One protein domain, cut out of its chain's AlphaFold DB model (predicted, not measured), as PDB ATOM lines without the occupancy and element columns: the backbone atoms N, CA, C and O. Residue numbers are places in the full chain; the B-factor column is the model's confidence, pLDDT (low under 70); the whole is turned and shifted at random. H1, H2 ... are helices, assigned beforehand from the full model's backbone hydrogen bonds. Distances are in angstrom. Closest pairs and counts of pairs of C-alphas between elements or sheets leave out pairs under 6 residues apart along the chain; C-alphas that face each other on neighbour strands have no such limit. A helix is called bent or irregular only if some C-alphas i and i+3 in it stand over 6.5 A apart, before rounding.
ATOM      1  N   SER A   4     -29.491 -27.921  -9.017       59.72
ATOM      2  CA  SER A   4     -28.184 -27.876  -9.693       59.72
ATOM      3  C   SER A   4     -27.931 -26.601 -10.509       59.72
ATOM      4  O   SER A   4     -26.785 -26.222 -10.707       59.72
ATOM      5  N   SER A   5     -28.977 -25.930 -11.008       57.84
ATOM      6  CA  SER A   5     -28.815 -24.729 -11.841       57.84
ATOM      7  C   SER A   5     -28.554 -23.465 -11.016       57.84
ATOM      8  O   SER A   5     -27.921 -22.540 -11.517       57.84
ATOM      9  N   ILE A   6     -29.041 -23.426  -9.769       62.44
ATOM     10  CA  ILE A   6     -28.836 -22.308  -8.834       62.44
ATOM     11  C   ILE A   6     -27.465 -22.436  -8.162       62.44
ATOM     12  O   ILE A   6     -26.747 -21.443  -8.059       62.44
ATOM     13  N   ASP A   7     -27.071 -23.659  -7.796       63.47
ATOM     14  CA  ASP A   7     -25.755 -23.954  -7.215       63.47
ATOM     15  C   ASP A   7     -24.623 -23.562  -8.185       63.47
ATOM     16  O   ASP A   7     -23.715 -22.818  -7.819       63.47
ATOM     17  N   ASN A   8     -24.761 -23.910  -9.472       65.69
ATOM     18  CA  ASN A   8     -23.814 -23.517 -10.524       65.69
ATOM     19  C   ASN A   8     -23.700 -21.990 -10.703       65.69
ATOM     20  O   ASN A   8     -22.632 -21.473 -11.028       65.69
ATOM     21  N   GLN A   9     -24.799 -21.251 -10.520       69.50
ATOM     22  CA  GLN A   9     -24.807 -19.795 -10.669       69.50
ATOM     23  C   GLN A   9     -24.173 -19.094  -9.456       69.50
ATOM     24  O   GLN A   9     -23.500 -18.074  -9.611       69.50
ATOM     25  N   LEU A  10     -24.345 -19.650  -8.255       74.62
ATOM     26  CA  LEU A  10     -23.679 -19.185  -7.036       74.62
ATOM     27  C   LEU A  10     -22.166 -19.447  -7.077       74.62
ATOM     28  O   LEU A  10     -21.389 -18.558  -6.713       74.62
ATOM     29  N   ASP A  11     -21.746 -20.609  -7.576       76.81
ATOM     30  CA  ASP A  11     -20.329 -20.954  -7.735       76.81
ATOM     31  C   ASP A  11     -19.632 -20.084  -8.788       76.81
ATOM     32  O   ASP A  11     -18.508 -19.619  -8.566       76.81
ATOM     33  N   LEU A  12     -20.313 -19.778  -9.898       79.38
ATOM     34  CA  LEU A  12     -19.792 -18.865 -10.917       79.38
ATOM     35  C   LEU A  12     -19.583 -17.451 -10.359       79.38
ATOM     36  O   LEU A  12     -18.522 -16.862 -10.558       79.38
ATOM     37  N   ASN A  13     -20.563 -16.919  -9.624       82.12
ATOM     38  CA  ASN A  13     -20.460 -15.590  -9.017       82.12
ATOM     39  C   ASN A  13     -19.308 -15.507  -8.009       82.12
ATOM     40  O   ASN A  13     -18.554 -14.533  -8.005       82.12
ATOM     41  N   ARG A  14     -19.137 -16.546  -7.184       82.50
ATOM     42  CA  ARG A  14     -18.019 -16.643  -6.242       82.50
ATOM     43  C   ARG A  14     -16.680 -16.683  -6.974       82.50
ATOM     44  O   ARG A  14     -15.760 -15.968  -6.593       82.50
ATOM     45  N   THR A  15     -16.572 -17.489  -8.025       80.62
ATOM     46  CA  THR A  15     -15.345 -17.611  -8.828       80.62
ATOM     47  C   THR A  15     -14.988 -16.287  -9.496       80.62
ATOM     48  O   THR A  15     -13.851 -15.835  -9.399       80.62
ATOM     49  N   LEU A  16     -15.969 -15.607 -10.092       82.44
ATOM     50  CA  LEU A  16     -15.769 -14.302 -10.714       82.44
ATOM     51  C   LEU A  16     -15.295 -13.256  -9.696       82.44
ATOM     52  O   LEU A  16     -14.370 -12.496  -9.979       82.44
ATOM     53  N   GLN A  17     -15.880 -13.253  -8.497       85.94
ATOM     54  CA  GLN A  17     -15.448 -12.379  -7.410       85.94
ATOM     55  C   GLN A  17     -13.984 -12.636  -7.028       85.94
ATOM     56  O   GLN A  17     -13.219 -11.683  -6.891       85.94
ATOM     57  N   TRP A  18     -13.570 -13.901  -6.918       83.50
ATOM     58  CA  TRP A  18     -12.172 -14.256  -6.653       83.50
ATOM     59  C   TRP A  18     -11.226 -13.807  -7.765       83.50
ATOM     60  O   TRP A  18     -10.183 -13.235  -7.456       83.50
ATOM     61  N   CYS A  19     -11.589 -13.999  -9.036       79.88
ATOM     62  CA  CYS A  19     -10.778 -13.546 -10.169       79.88
ATOM     63  C   CYS A  19     -10.562 -12.027 -10.141       79.88
ATOM     64  O   CYS A  19      -9.438 -11.560 -10.310       79.88
ATOM     65  N   ILE A  20     -11.620 -11.259  -9.866       81.62
ATOM     66  CA  ILE A  20     -11.555  -9.796  -9.757       81.62
ATOM     67  C   ILE A  20     -10.666  -9.382  -8.577       81.62
ATOM     68  O   ILE A  20      -9.777  -8.546  -8.732       81.62
ATOM     69  N   CYS A  21     -10.855  -9.989  -7.402       82.75
ATOM     70  CA  CYS A  21     -10.029  -9.705  -6.226       82.75
ATOM     71  C   CYS A  21      -8.549 -10.034  -6.460       82.75
ATOM     72  O   CYS A  21      -7.678  -9.267  -6.045       82.75
ATOM     73  N   LEU A  22      -8.255 -11.151  -7.129       76.81
ATOM     74  CA  LEU A  22      -6.891 -11.564  -7.441       76.81
ATOM     75  C   LEU A  22      -6.231 -10.610  -8.440       76.81
ATOM     76  O   LEU A  22      -5.089 -10.210  -8.223       76.81
ATOM     77  N   HIS A  23      -6.959 -10.205  -9.483       76.69
ATOM     78  CA  HIS A  23      -6.486  -9.218 -10.451       76.69
ATOM     79  C   HIS A  23      -6.099  -7.917  -9.743       76.69
ATOM     80  O   HIS A  23      -4.935  -7.532  -9.771       76.69
ATOM     81  N   HIS A  24      -7.011  -7.339  -8.958       76.81
ATOM     82  CA  HIS A  24      -6.740  -6.098  -8.232       76.81
ATOM     83  C   HIS A  24      -5.599  -6.204  -7.212       76.81
ATOM     84  O   HIS A  24      -4.874  -5.233  -6.998       76.81
ATOM     85  N   THR A  25      -5.426  -7.370  -6.583       73.94
ATOM     86  CA  THR A  25      -4.329  -7.598  -5.628       73.94
ATOM     87  C   THR A  25      -2.974  -7.648  -6.330       73.94
ATOM     88  O   THR A  25      -1.984  -7.159  -5.789       73.94
ATOM     89  N   ASN A  26      -2.926  -8.207  -7.539       75.69
ATOM     90  CA  ASN A  26      -1.698  -8.339  -8.315       75.69
ATOM     91  C   ASN A  26      -1.369  -7.070  -9.113       75.69
ATOM     92  O   ASN A  26      -0.194  -6.777  -9.315       75.69
ATOM     93  N   ASP A  27      -2.369  -6.287  -9.515       77.88
ATOM     94  CA  ASP A  27      -2.173  -5.118 -10.376       77.88
ATOM     95  C   ASP A  27      -1.274  -4.060  -9.741       77.88
ATOM     96  O   ASP A  27      -0.360  -3.562 -10.389       77.88
ATOM     97  N   LEU A  28      -1.484  -3.723  -8.467       78.62
ATOM     98  CA  LEU A  28      -0.716  -2.666  -7.804       78.62
ATOM     99  C   LEU A  28       0.788  -2.994  -7.652       78.62
ATOM    100  O   LEU A  28       1.612  -2.161  -8.046       78.62
ATOM    101  N   PRO A  29       1.194  -4.163  -7.113       79.25
ATOM    102  CA  PRO A  29       2.609  -4.523  -7.030       79.25
ATOM    103  C   PRO A  29       3.237  -4.758  -8.409       79.25
ATOM    104  O   PRO A  29       4.387  -4.365  -8.620       79.25
ATOM    105  N   LEU A  30       2.498  -5.336  -9.365       81.19
ATOM    106  CA  LEU A  30       2.995  -5.534 -10.729       81.19
ATOM    107  C   LEU A  30       3.188  -4.209 -11.459       81.19
ATOM    108  O   LEU A  30       4.197  -4.040 -12.136       81.19
ATOM    109  N   LEU A  31       2.283  -3.248 -11.285       82.06
ATOM    110  CA  LEU A  31       2.418  -1.920 -11.871       82.06
ATOM    111  C   LEU A  31       3.626  -1.181 -11.292       82.06
ATOM    112  O   LEU A  31       4.358  -0.539 -12.036       82.06
ATOM    113  N   HIS A  32       3.879  -1.293  -9.985       83.44
ATOM    114  CA  HIS A  32       5.062  -0.689  -9.365       83.44
ATOM    115  C   HIS A  32       6.365  -1.299  -9.903       83.44
ATOM    116  O   HIS A  32       7.325  -0.580 -10.200       83.44
ATOM    117  N   LEU A  33       6.391  -2.625 -10.054       84.75
ATOM    118  CA  LEU A  33       7.507  -3.341 -10.663       84.75
ATOM    119  C   LEU A  33       7.701  -2.911 -12.120       84.75
ATOM    120  O   LEU A  33       8.810  -2.548 -12.507       84.75
ATOM    121  N   LEU A  34       6.629  -2.898 -12.910       81.44
ATOM    122  CA  LEU A  34       6.672  -2.511 -14.314       81.44
ATOM    123  C   LEU A  34       7.103  -1.054 -14.475       81.44
ATOM    124  O   LEU A  34       7.936  -0.768 -15.317       81.44
ATOM    125  N   ASN A  35       6.645  -0.152 -13.611       83.88
ATOM    126  CA  ASN A  35       7.102   1.234 -13.586       83.88
ATOM    127  C   ASN A  35       8.607   1.348 -13.281       83.88
ATOM    128  O   ASN A  35       9.279   2.233 -13.798       83.88
ATOM    129  N   SER A  36       9.151   0.447 -12.460       85.50
ATOM    130  CA  SER A  36      10.589   0.410 -12.157       85.50
ATOM    131  C   SER A  36      11.419  -0.164 -13.310       85.50
ATOM    132  O   SER A  36      12.555   0.259 -13.511       85.50
ATOM    133  N   LEU A  37      10.870  -1.131 -14.052       84.94
ATOM    134  CA  LEU A  37      11.567  -1.829 -15.136       84.94
ATOM    135  C   LEU A  37      11.411  -1.142 -16.503       84.94
ATOM    136  O   LEU A  37      12.365  -1.080 -17.273       84.94
ATOM    137  N   ASP A  38      10.215  -0.643 -16.804       84.00
ATOM    138  CA  ASP A  38       9.823  -0.070 -18.097       84.00
ATOM    139  C   ASP A  38       9.599   1.454 -18.046       84.00
ATOM    140  O   ASP A  38       9.467   2.112 -19.078       84.00
ATOM    141  N   GLY A  39       9.601   2.035 -16.844       83.94
ATOM    142  CA  GLY A  39       9.261   3.437 -16.624       83.94
ATOM    143  C   GLY A  39       7.753   3.680 -16.548       83.94
ATOM    144  O   GLY A  39       6.930   2.783 -16.733       83.94
ATOM    145  N   ALA A  40       7.381   4.929 -16.268       76.06
ATOM    146  CA  ALA A  40       5.979   5.326 -16.230       76.06
ATOM    147  C   ALA A  40       5.383   5.288 -17.642       76.06
ATOM    148  O   ALA A  40       5.818   6.021 -18.530       76.06
ATOM    149  N   THR A  41       4.358   4.465 -17.846       70.06
ATOM    150  CA  THR A  41       3.596   4.433 -19.097       70.06
ATOM    151  C   THR A  41       2.698   5.671 -19.169       70.06
ATOM    152  O   THR A  41       1.762   5.805 -18.380       70.06
ATOM    153  N   THR A  42       2.970   6.601 -20.085       59.66
ATOM    154  CA  THR A  42       2.253   7.891 -20.172       59.66
ATOM    155  C   THR A  42       1.038   7.899 -21.106       59.66
ATOM    156  O   THR A  42       0.505   8.968 -21.394       59.66
ATOM    157  N   GLY A  43       0.543   6.747 -21.560       62.25
ATOM    158  CA  GLY A  43      -0.672   6.703 -22.374       62.25
ATOM    159  C   GLY A  43      -0.950   5.347 -23.024       62.25
ATOM    160  O   GLY A  43      -0.200   4.401 -22.803       62.25
ATOM    161  N   PRO A  44      -2.021   5.257 -23.836       61.12
ATOM    162  CA  PRO A  44      -2.365   4.075 -24.632       61.12
ATOM    163  C   PRO A  44      -1.448   3.883 -25.850       61.12
ATOM    164  O   PRO A  44      -1.648   2.949 -26.625       61.12
ATOM    165  N   GLU A  45      -0.483   4.781 -26.052       62.81
ATOM    166  CA  GLU A  45       0.527   4.619 -27.085       62.81
ATOM    167  C   GLU A  45       1.430   3.452 -26.701       62.81
ATOM    168  O   GLU A  45       1.928   3.378 -25.581       62.81
ATOM    169  N   GLU A  46       1.527   2.528 -27.651       64.56
ATOM    170  CA  GLU A  46       2.273   1.275 -27.699       64.56
ATOM    171  C   GLU A  46       3.376   1.093 -26.651       64.56
ATOM    172  O   GLU A  46       4.113   2.017 -26.329       64.56
ATOM    173  N   PHE A  47       3.574  -0.157 -26.223       70.69
ATOM    174  CA  PHE A  47       4.651  -0.605 -25.337       70.69
ATOM    175  C   PHE A  47       6.043  -0.157 -25.857       70.69
ATOM    176  O   PHE A  47       6.714  -0.855 -26.618       70.69
ATOM    177  N   CYS A  48       6.439   1.069 -25.501       74.25
ATOM    178  CA  CYS A  48       7.602   1.799 -26.022       74.25
ATOM    179  C   CYS A  48       8.692   2.005 -24.966       74.25
ATOM    180  O   CYS A  48       9.731   2.609 -25.263       74.25
ATOM    181  N   GLY A  49       8.468   1.516 -23.746       80.75
ATOM    182  CA  GLY A  49       9.487   1.486 -22.714       80.75
ATOM    183  C   GLY A  49      10.642   0.532 -23.066       80.75
ATOM    184  O   GLY A  49      10.614  -0.149 -24.102       80.75
ATOM    185  N   PRO A  50      11.718   0.525 -22.263       85.56
ATOM    186  CA  PRO A  50      12.874  -0.353 -22.438       85.56
ATOM    187  C   PRO A  50      12.525  -1.825 -22.702       85.56
ATOM    188  O   PRO A  50      13.106  -2.437 -23.600       85.56
ATOM    189  N   ILE A  51      11.554  -2.379 -21.976       86.50
ATOM    190  CA  ILE A  51      11.061  -3.746 -22.151       86.50
ATOM    191  C   ILE A  51      10.360  -3.863 -23.499       86.50
ATOM    192  O   ILE A  51      10.652  -4.783 -24.257       86.50
ATOM    193  N   GLY A  52       9.484  -2.922 -23.849       84.12
ATOM    194  CA  GLY A  52       8.769  -2.983 -25.121       84.12
ATOM    195  C   GLY A  52       9.659  -2.877 -26.346       84.12
ATOM    196  O   GLY A  52       9.450  -3.584 -27.333       84.12
ATOM    197  N   LYS A  53      10.735  -2.096 -26.253       84.94
ATOM    198  CA  LYS A  53      11.791  -2.069 -27.268       84.94
ATOM    199  C   LYS A  53      12.552  -3.392 -27.340       84.94
ATOM    200  O   LYS A  53      12.805  -3.861 -28.443       84.94
ATOM    201  N   ALA A  54      12.874  -4.003 -26.198       85.00
ATOM    202  CA  ALA A  54      13.571  -5.289 -26.152       85.00
ATOM    203  C   ALA A  54      12.719  -6.450 -26.698       85.00
ATOM    204  O   ALA A  54      13.246  -7.340 -27.360       85.00
ATOM    205  N   ILE A  55      11.398  -6.428 -26.475       86.38
ATOM    206  CA  ILE A  55      10.477  -7.438 -27.016       86.38
ATOM    207  C   ILE A  55      10.413  -7.365 -28.542       86.38
ATOM    208  O   ILE A  55      10.425  -8.409 -29.189       86.38
ATOM    209  N   LYS A  56      10.400  -6.158 -29.127       85.94
ATOM    210  CA  LYS A  56      10.358  -5.981 -30.592       85.94
ATOM    211  C   LYS A  56      11.516  -6.680 -31.315       85.94
ATOM    212  O   LYS A  56      11.348  -7.061 -32.464       85.94
ATOM    213  N   THR A  57      12.656  -6.872 -30.652       86.62
ATOM    214  CA  THR A  57      13.834  -7.559 -31.208       86.62
ATOM    215  C   THR A  57      14.035  -8.966 -30.638       86.62
ATOM    216  O   THR A  57      15.053  -9.593 -30.909       86.62
ATOM    217  N   CYS A  58      13.113  -9.474 -29.814       86.69
ATOM    218  CA  CYS A  58      13.287 -10.737 -29.088       86.69
ATOM    219  C   CYS A  58      13.396 -11.948 -30.026       86.69
ATOM    220  O   CYS A  58      14.175 -12.857 -29.760       86.69
ATOM    221  N   GLU A  59      12.679 -11.932 -31.150       85.38
ATOM    222  CA  GLU A  59      12.730 -12.998 -32.161       85.38
ATOM    223  C   GLU A  59      14.116 -13.144 -32.812       85.38
ATOM    224  O   GLU A  59      14.464 -14.215 -33.304       85.38
ATOM    225  N   GLU A  60      14.927 -12.082 -32.788       90.25
ATOM    226  CA  GLU A  60      16.292 -12.067 -33.321       90.25
ATOM    227  C   GLU A  60      17.330 -12.534 -32.284       90.25
ATOM    228  O   GLU A  60      18.486 -12.793 -32.628       90.25
ATOM    229  N   LEU A  61      16.942 -12.645 -31.008       85.00
ATOM    230  CA  LEU A  61      17.834 -13.057 -29.930       85.00
ATOM    231  C   LEU A  61      17.970 -14.580 -29.885       85.00
ATOM    232  O   LEU A  61      17.003 -15.335 -29.989       85.00
ATOM    233  N   LEU A  62      19.199 -15.046 -29.668       88.12
ATOM    234  CA  LEU A  62      19.452 -16.464 -29.450       88.12
ATOM    235  C   LEU A  62      18.800 -16.918 -28.144       88.12
ATOM    236  O   LEU A  62      18.967 -16.288 -27.098       88.12
ATOM    237  N   VAL A  63      18.122 -18.065 -28.195       85.56
ATOM    238  CA  VAL A  63      17.635 -18.739 -26.991       85.56
ATOM    239  C   VAL A  63      18.847 -19.218 -26.201       85.56
ATOM    240  O   VAL A  63      19.516 -20.183 -26.570       85.56
ATOM    241  N   VAL A  64      19.145 -18.516 -25.114       87.50
ATOM    242  CA  VAL A  64      20.204 -18.911 -24.191       87.50
ATOM    243  C   VAL A  64      19.673 -19.974 -23.225       87.50
ATOM    244  O   VAL A  64      18.572 -19.821 -22.689       87.50
ATOM    245  N   PRO A  65      20.419 -21.066 -22.980       86.44
ATOM    246  CA  PRO A  65      20.043 -22.016 -21.947       86.44
ATOM    247  C   PRO A  65      20.142 -21.322 -20.585       86.44
ATOM    248  O   PRO A  65      21.184 -20.772 -20.232       86.44
ATOM    249  N   PHE A  66      19.056 -21.344 -19.820       83.19
ATOM    250  CA  PHE A  66      19.026 -20.828 -18.456       83.19
ATOM    251  C   PHE A  66      19.110 -21.982 -17.458       83.19
ATOM    252  O   PHE A  66      18.583 -23.072 -17.687       83.19
ATOM    253  N   SER A  67      19.786 -21.749 -16.335       85.19
ATOM    254  CA  SER A  67      19.781 -22.687 -15.215       85.19
ATOM    255  C   SER A  67      18.384 -22.752 -14.605       85.19
ATOM    256  O   SER A  67      17.766 -21.716 -14.356       85.19
ATOM    257  N   SER A  68      17.906 -23.960 -14.312       77.62
ATOM    258  CA  SER A  68      16.696 -24.140 -13.512       77.62
ATOM    259  C   SER A  68      16.853 -23.437 -12.165       77.62
ATOM    260  O   SER A  68      17.872 -23.605 -11.494       77.62
ATOM    261  N   ILE A  69      15.837 -22.681 -11.755       77.94
ATOM    262  CA  ILE A  69      15.799 -22.083 -10.420       77.94
ATOM    263  C   ILE A  69      15.611 -23.222  -9.408       77.94
ATOM    264  O   ILE A  69      14.647 -23.983  -9.505       77.94
ATOM    265  N   SER A  70      16.546 -23.370  -8.465       74.38
ATOM    266  CA  SER A  70      16.476 -24.401  -7.427       74.38
ATOM    267  C   SER A  70      15.324 -24.110  -6.468       74.38
ATOM    268  O   SER A  70      15.269 -23.046  -5.854       74.38
ATOM    269  N   VAL A  71      14.436 -25.084  -6.298       68.56
ATOM    270  CA  VAL A  71      13.223 -24.985  -5.468       68.56
ATOM    271  C   VAL A  71      13.525 -25.307  -3.987       68.56
ATOM    272  O   VAL A  71      12.622 -25.438  -3.178       68.56
ATOM    273  N   GLU A  72      14.801 -25.407  -3.601       66.25
ATOM    274  CA  GLU A  72      15.262 -25.924  -2.297       66.25
ATOM    275  C   GLU A  72      14.781 -25.130  -1.068       66.25
ATOM    276  O   GLU A  72      14.738 -25.681   0.025       66.25
ATOM    277  N   ASN A  73      14.405 -23.856  -1.234       59.56
ATOM    278  CA  ASN A  73      13.834 -23.010  -0.170       59.56
ATOM    279  C   ASN A  73      12.399 -22.560  -0.477       59.56
ATOM    280  O   ASN A  73      11.871 -21.650   0.164       59.56
ATOM    281  N   MET A  74      11.778 -23.152  -1.494       60.34
ATOM    282  CA  MET A  74      10.356 -22.972  -1.726       60.34
ATOM    283  C   MET A  74       9.646 -23.628  -0.539       60.34
ATOM    284  O   MET A  74       9.959 -24.779  -0.237       60.34
ATOM    285  N   PRO A  75       8.736 -22.939   0.168       63.97
ATOM    286  CA  PRO A  75       7.958 -23.604   1.197       63.97
ATOM    287  C   PRO A  75       7.323 -24.853   0.579       63.97
ATOM    288  O   PRO A  75       6.731 -24.752  -0.494       63.97
ATOM    289  N   ASP A  76       7.408 -26.003   1.254       57.62
ATOM    290  CA  ASP A  76       6.789 -27.268   0.808       57.62
ATOM    291  C   ASP A  76       5.268 -27.130   0.562       57.62
ATOM    292  O   ASP A  76       4.638 -28.003  -0.026       57.62
ATOM    293  N   ASN A  77       4.695 -26.002   1.002       52.91
ATOM    294  CA  ASN A  77       3.318 -25.552   0.854       52.91
ATOM    295  C   ASN A  77       3.136 -24.407  -0.175       52.91
ATOM    296  O   ASN A  77       2.073 -23.791  -0.217       52.91
ATOM    297  N   ILE A  78       4.079 -24.141  -1.096       55.62
ATOM    298  CA  ILE A  78       3.680 -23.598  -2.416       55.62
ATOM    299  C   ILE A  78       3.028 -24.747  -3.177       55.62
ATOM    300  O   ILE A  78       3.506 -25.255  -4.189       55.62
ATOM    301  N   ASP A  79       1.938 -25.217  -2.585       48.16
ATOM    302  CA  ASP A  79       1.171 -26.328  -3.052       48.16
ATOM    303  C   ASP A  79       0.697 -25.981  -4.450       48.16
ATOM    304  O   ASP A  79       0.423 -24.821  -4.787       48.16
ATOM    305  N   ARG A  80       0.541 -27.035  -5.241       49.88
ATOM    306  CA  ARG A  80      -0.229 -27.099  -6.484       49.88
ATOM    307  C   ARG A  80      -1.374 -26.093  -6.596       49.88
ATOM    308  O   ARG A  80      -1.675 -25.723  -7.706       49.88
ATOM    309  N   ILE A  81      -1.991 -25.642  -5.507       49.78
ATOM    310  CA  ILE A  81      -3.010 -24.591  -5.444       49.78
ATOM    311  C   ILE A  81      -2.537 -23.243  -6.029       49.78
ATOM    312  O   ILE A  81      -3.263 -22.669  -6.835       49.78
ATOM    313  N   ILE A  82      -1.342 -22.730  -5.698       52.38
ATOM    314  CA  ILE A  82      -0.872 -21.430  -6.233       52.38
ATOM    315  C   ILE A  82      -0.546 -21.550  -7.726       52.38
ATOM    316  O   ILE A  82      -0.955 -20.705  -8.519       52.38
ATOM    317  N   LEU A  83       0.113 -22.640  -8.131       51.94
ATOM    318  CA  LEU A  83       0.394 -22.913  -9.542       51.94
ATOM    319  C   LEU A  83      -0.881 -23.256 -10.323       51.94
ATOM    320  O   LEU A  83      -1.049 -22.758 -11.425       51.94
ATOM    321  N   SER A  84      -1.822 -24.025  -9.773       52.88
ATOM    322  CA  SER A  84      -3.127 -24.300 -10.389       52.88
ATOM    323  C   SER A  84      -3.958 -23.036 -10.527       52.88
ATOM    324  O   SER A  84      -4.651 -22.919 -11.522       52.88
ATOM    325  N   ASN A  85      -3.852 -22.060  -9.625       46.75
ATOM    326  CA  ASN A  85      -4.484 -20.757  -9.833       46.75
ATOM    327  C   ASN A  85      -3.836 -19.971 -10.982       46.75
ATOM    328  O   ASN A  85      -4.540 -19.230 -11.648       46.75
ATOM    329  N   ILE A  86      -2.540 -20.151 -11.263       50.84
ATOM    330  CA  ILE A  86      -1.874 -19.554 -12.436       50.84
ATOM    331  C   ILE A  86      -2.209 -20.334 -13.726       50.84
ATOM    332  O   ILE A  86      -2.502 -19.730 -14.752       50.84
ATOM    333  N   TYR A  87      -2.234 -21.673 -13.684       41.16
ATOM    334  CA  TYR A  87      -2.516 -22.542 -14.838       41.16
ATOM    335  C   TYR A  87      -4.018 -22.660 -15.178       41.16
ATOM    336  O   TYR A  87      -4.354 -22.831 -16.348       41.16
ATOM    337  N   MET A  88      -4.942 -22.507 -14.218       38.19
ATOM    338  CA  MET A  88      -6.394 -22.459 -14.479       38.19
ATOM    339  C   MET A  88      -6.854 -21.153 -15.144       38.19
ATOM    340  O   MET A  88      -8.002 -21.064 -15.554       38.19
ATOM    341  N   ILE A  89      -5.979 -20.154 -15.305       45.12
ATOM    342  CA  ILE A  89      -6.270 -18.938 -16.091       45.12
ATOM    343  C   ILE A  89      -6.085 -19.207 -17.605       45.12
ATOM    344  O   ILE A  89      -6.303 -18.324 -18.430       45.12
TER     345      ILE A  89
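This is residues 4 to 89 of the 91 residues of an uncharacterized protein of Araneus ventricosus (UniProt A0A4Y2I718). One long helix, H1, with a kink along its length, makes the longest axis; the short helix H2 packs on its last turn, and from H2 a long strand-free stretch, residues 57 to 79, sweeps back in a wide open arc to a third helix, H3, which touches no other helix. The middle of the arc is empty, and residues 4 to 18, 23 to 30 and 57 to 84 stand free. The printed part has 86 residues with three named helices in the order H1, H2, H3 and no named strand; the class is all helix. The whole is extended, with a radius of gyration of the C-alphas of 18.8 A and spans of 52 by 40 by 24 A.

H1 runs from residue 4, C-alpha at (-28.184, -27.876, -9.693), to residue 38, C-alpha at (9.823, -0.070, -18.097), 47.8 A. H2 is residues 50 to 56. H3 is residues 80 to 89, 14.0 A long, and ends with C-alpha 89 at (-6.270, -18.938, -16.091).

H1 has a kink of 36 degrees near residue 29; it is neither bent nor irregular, but only just: C-alphas 25 and 28 are 6.5 A apart. H1 touches H2 with residues 37 to 38 alone; their closest C-alphas, those of Asp 38 and Pro 50, are 5.3 A apart. They run opposite ways at a steep tilt of 67 degrees, only just short of about perpendicular. H3 is apart from H1 and from H2. Every O i to N i+4 pair is within hydrogen-bond range in H2, against 28 of 31 in H1 and 5 of 6 in H3.

The C-alphas farthest apart, those of Ile 6 and Leu 62, are 52.8 A apart. The printed part has no cut. The links H1 to H2, 11 residues, and H2 to H3, 23 residues, are long. The mean pLDDT of the printed part is 73.0; residues 4 to 9, 42 to 46 and 71 to 89 are under 70.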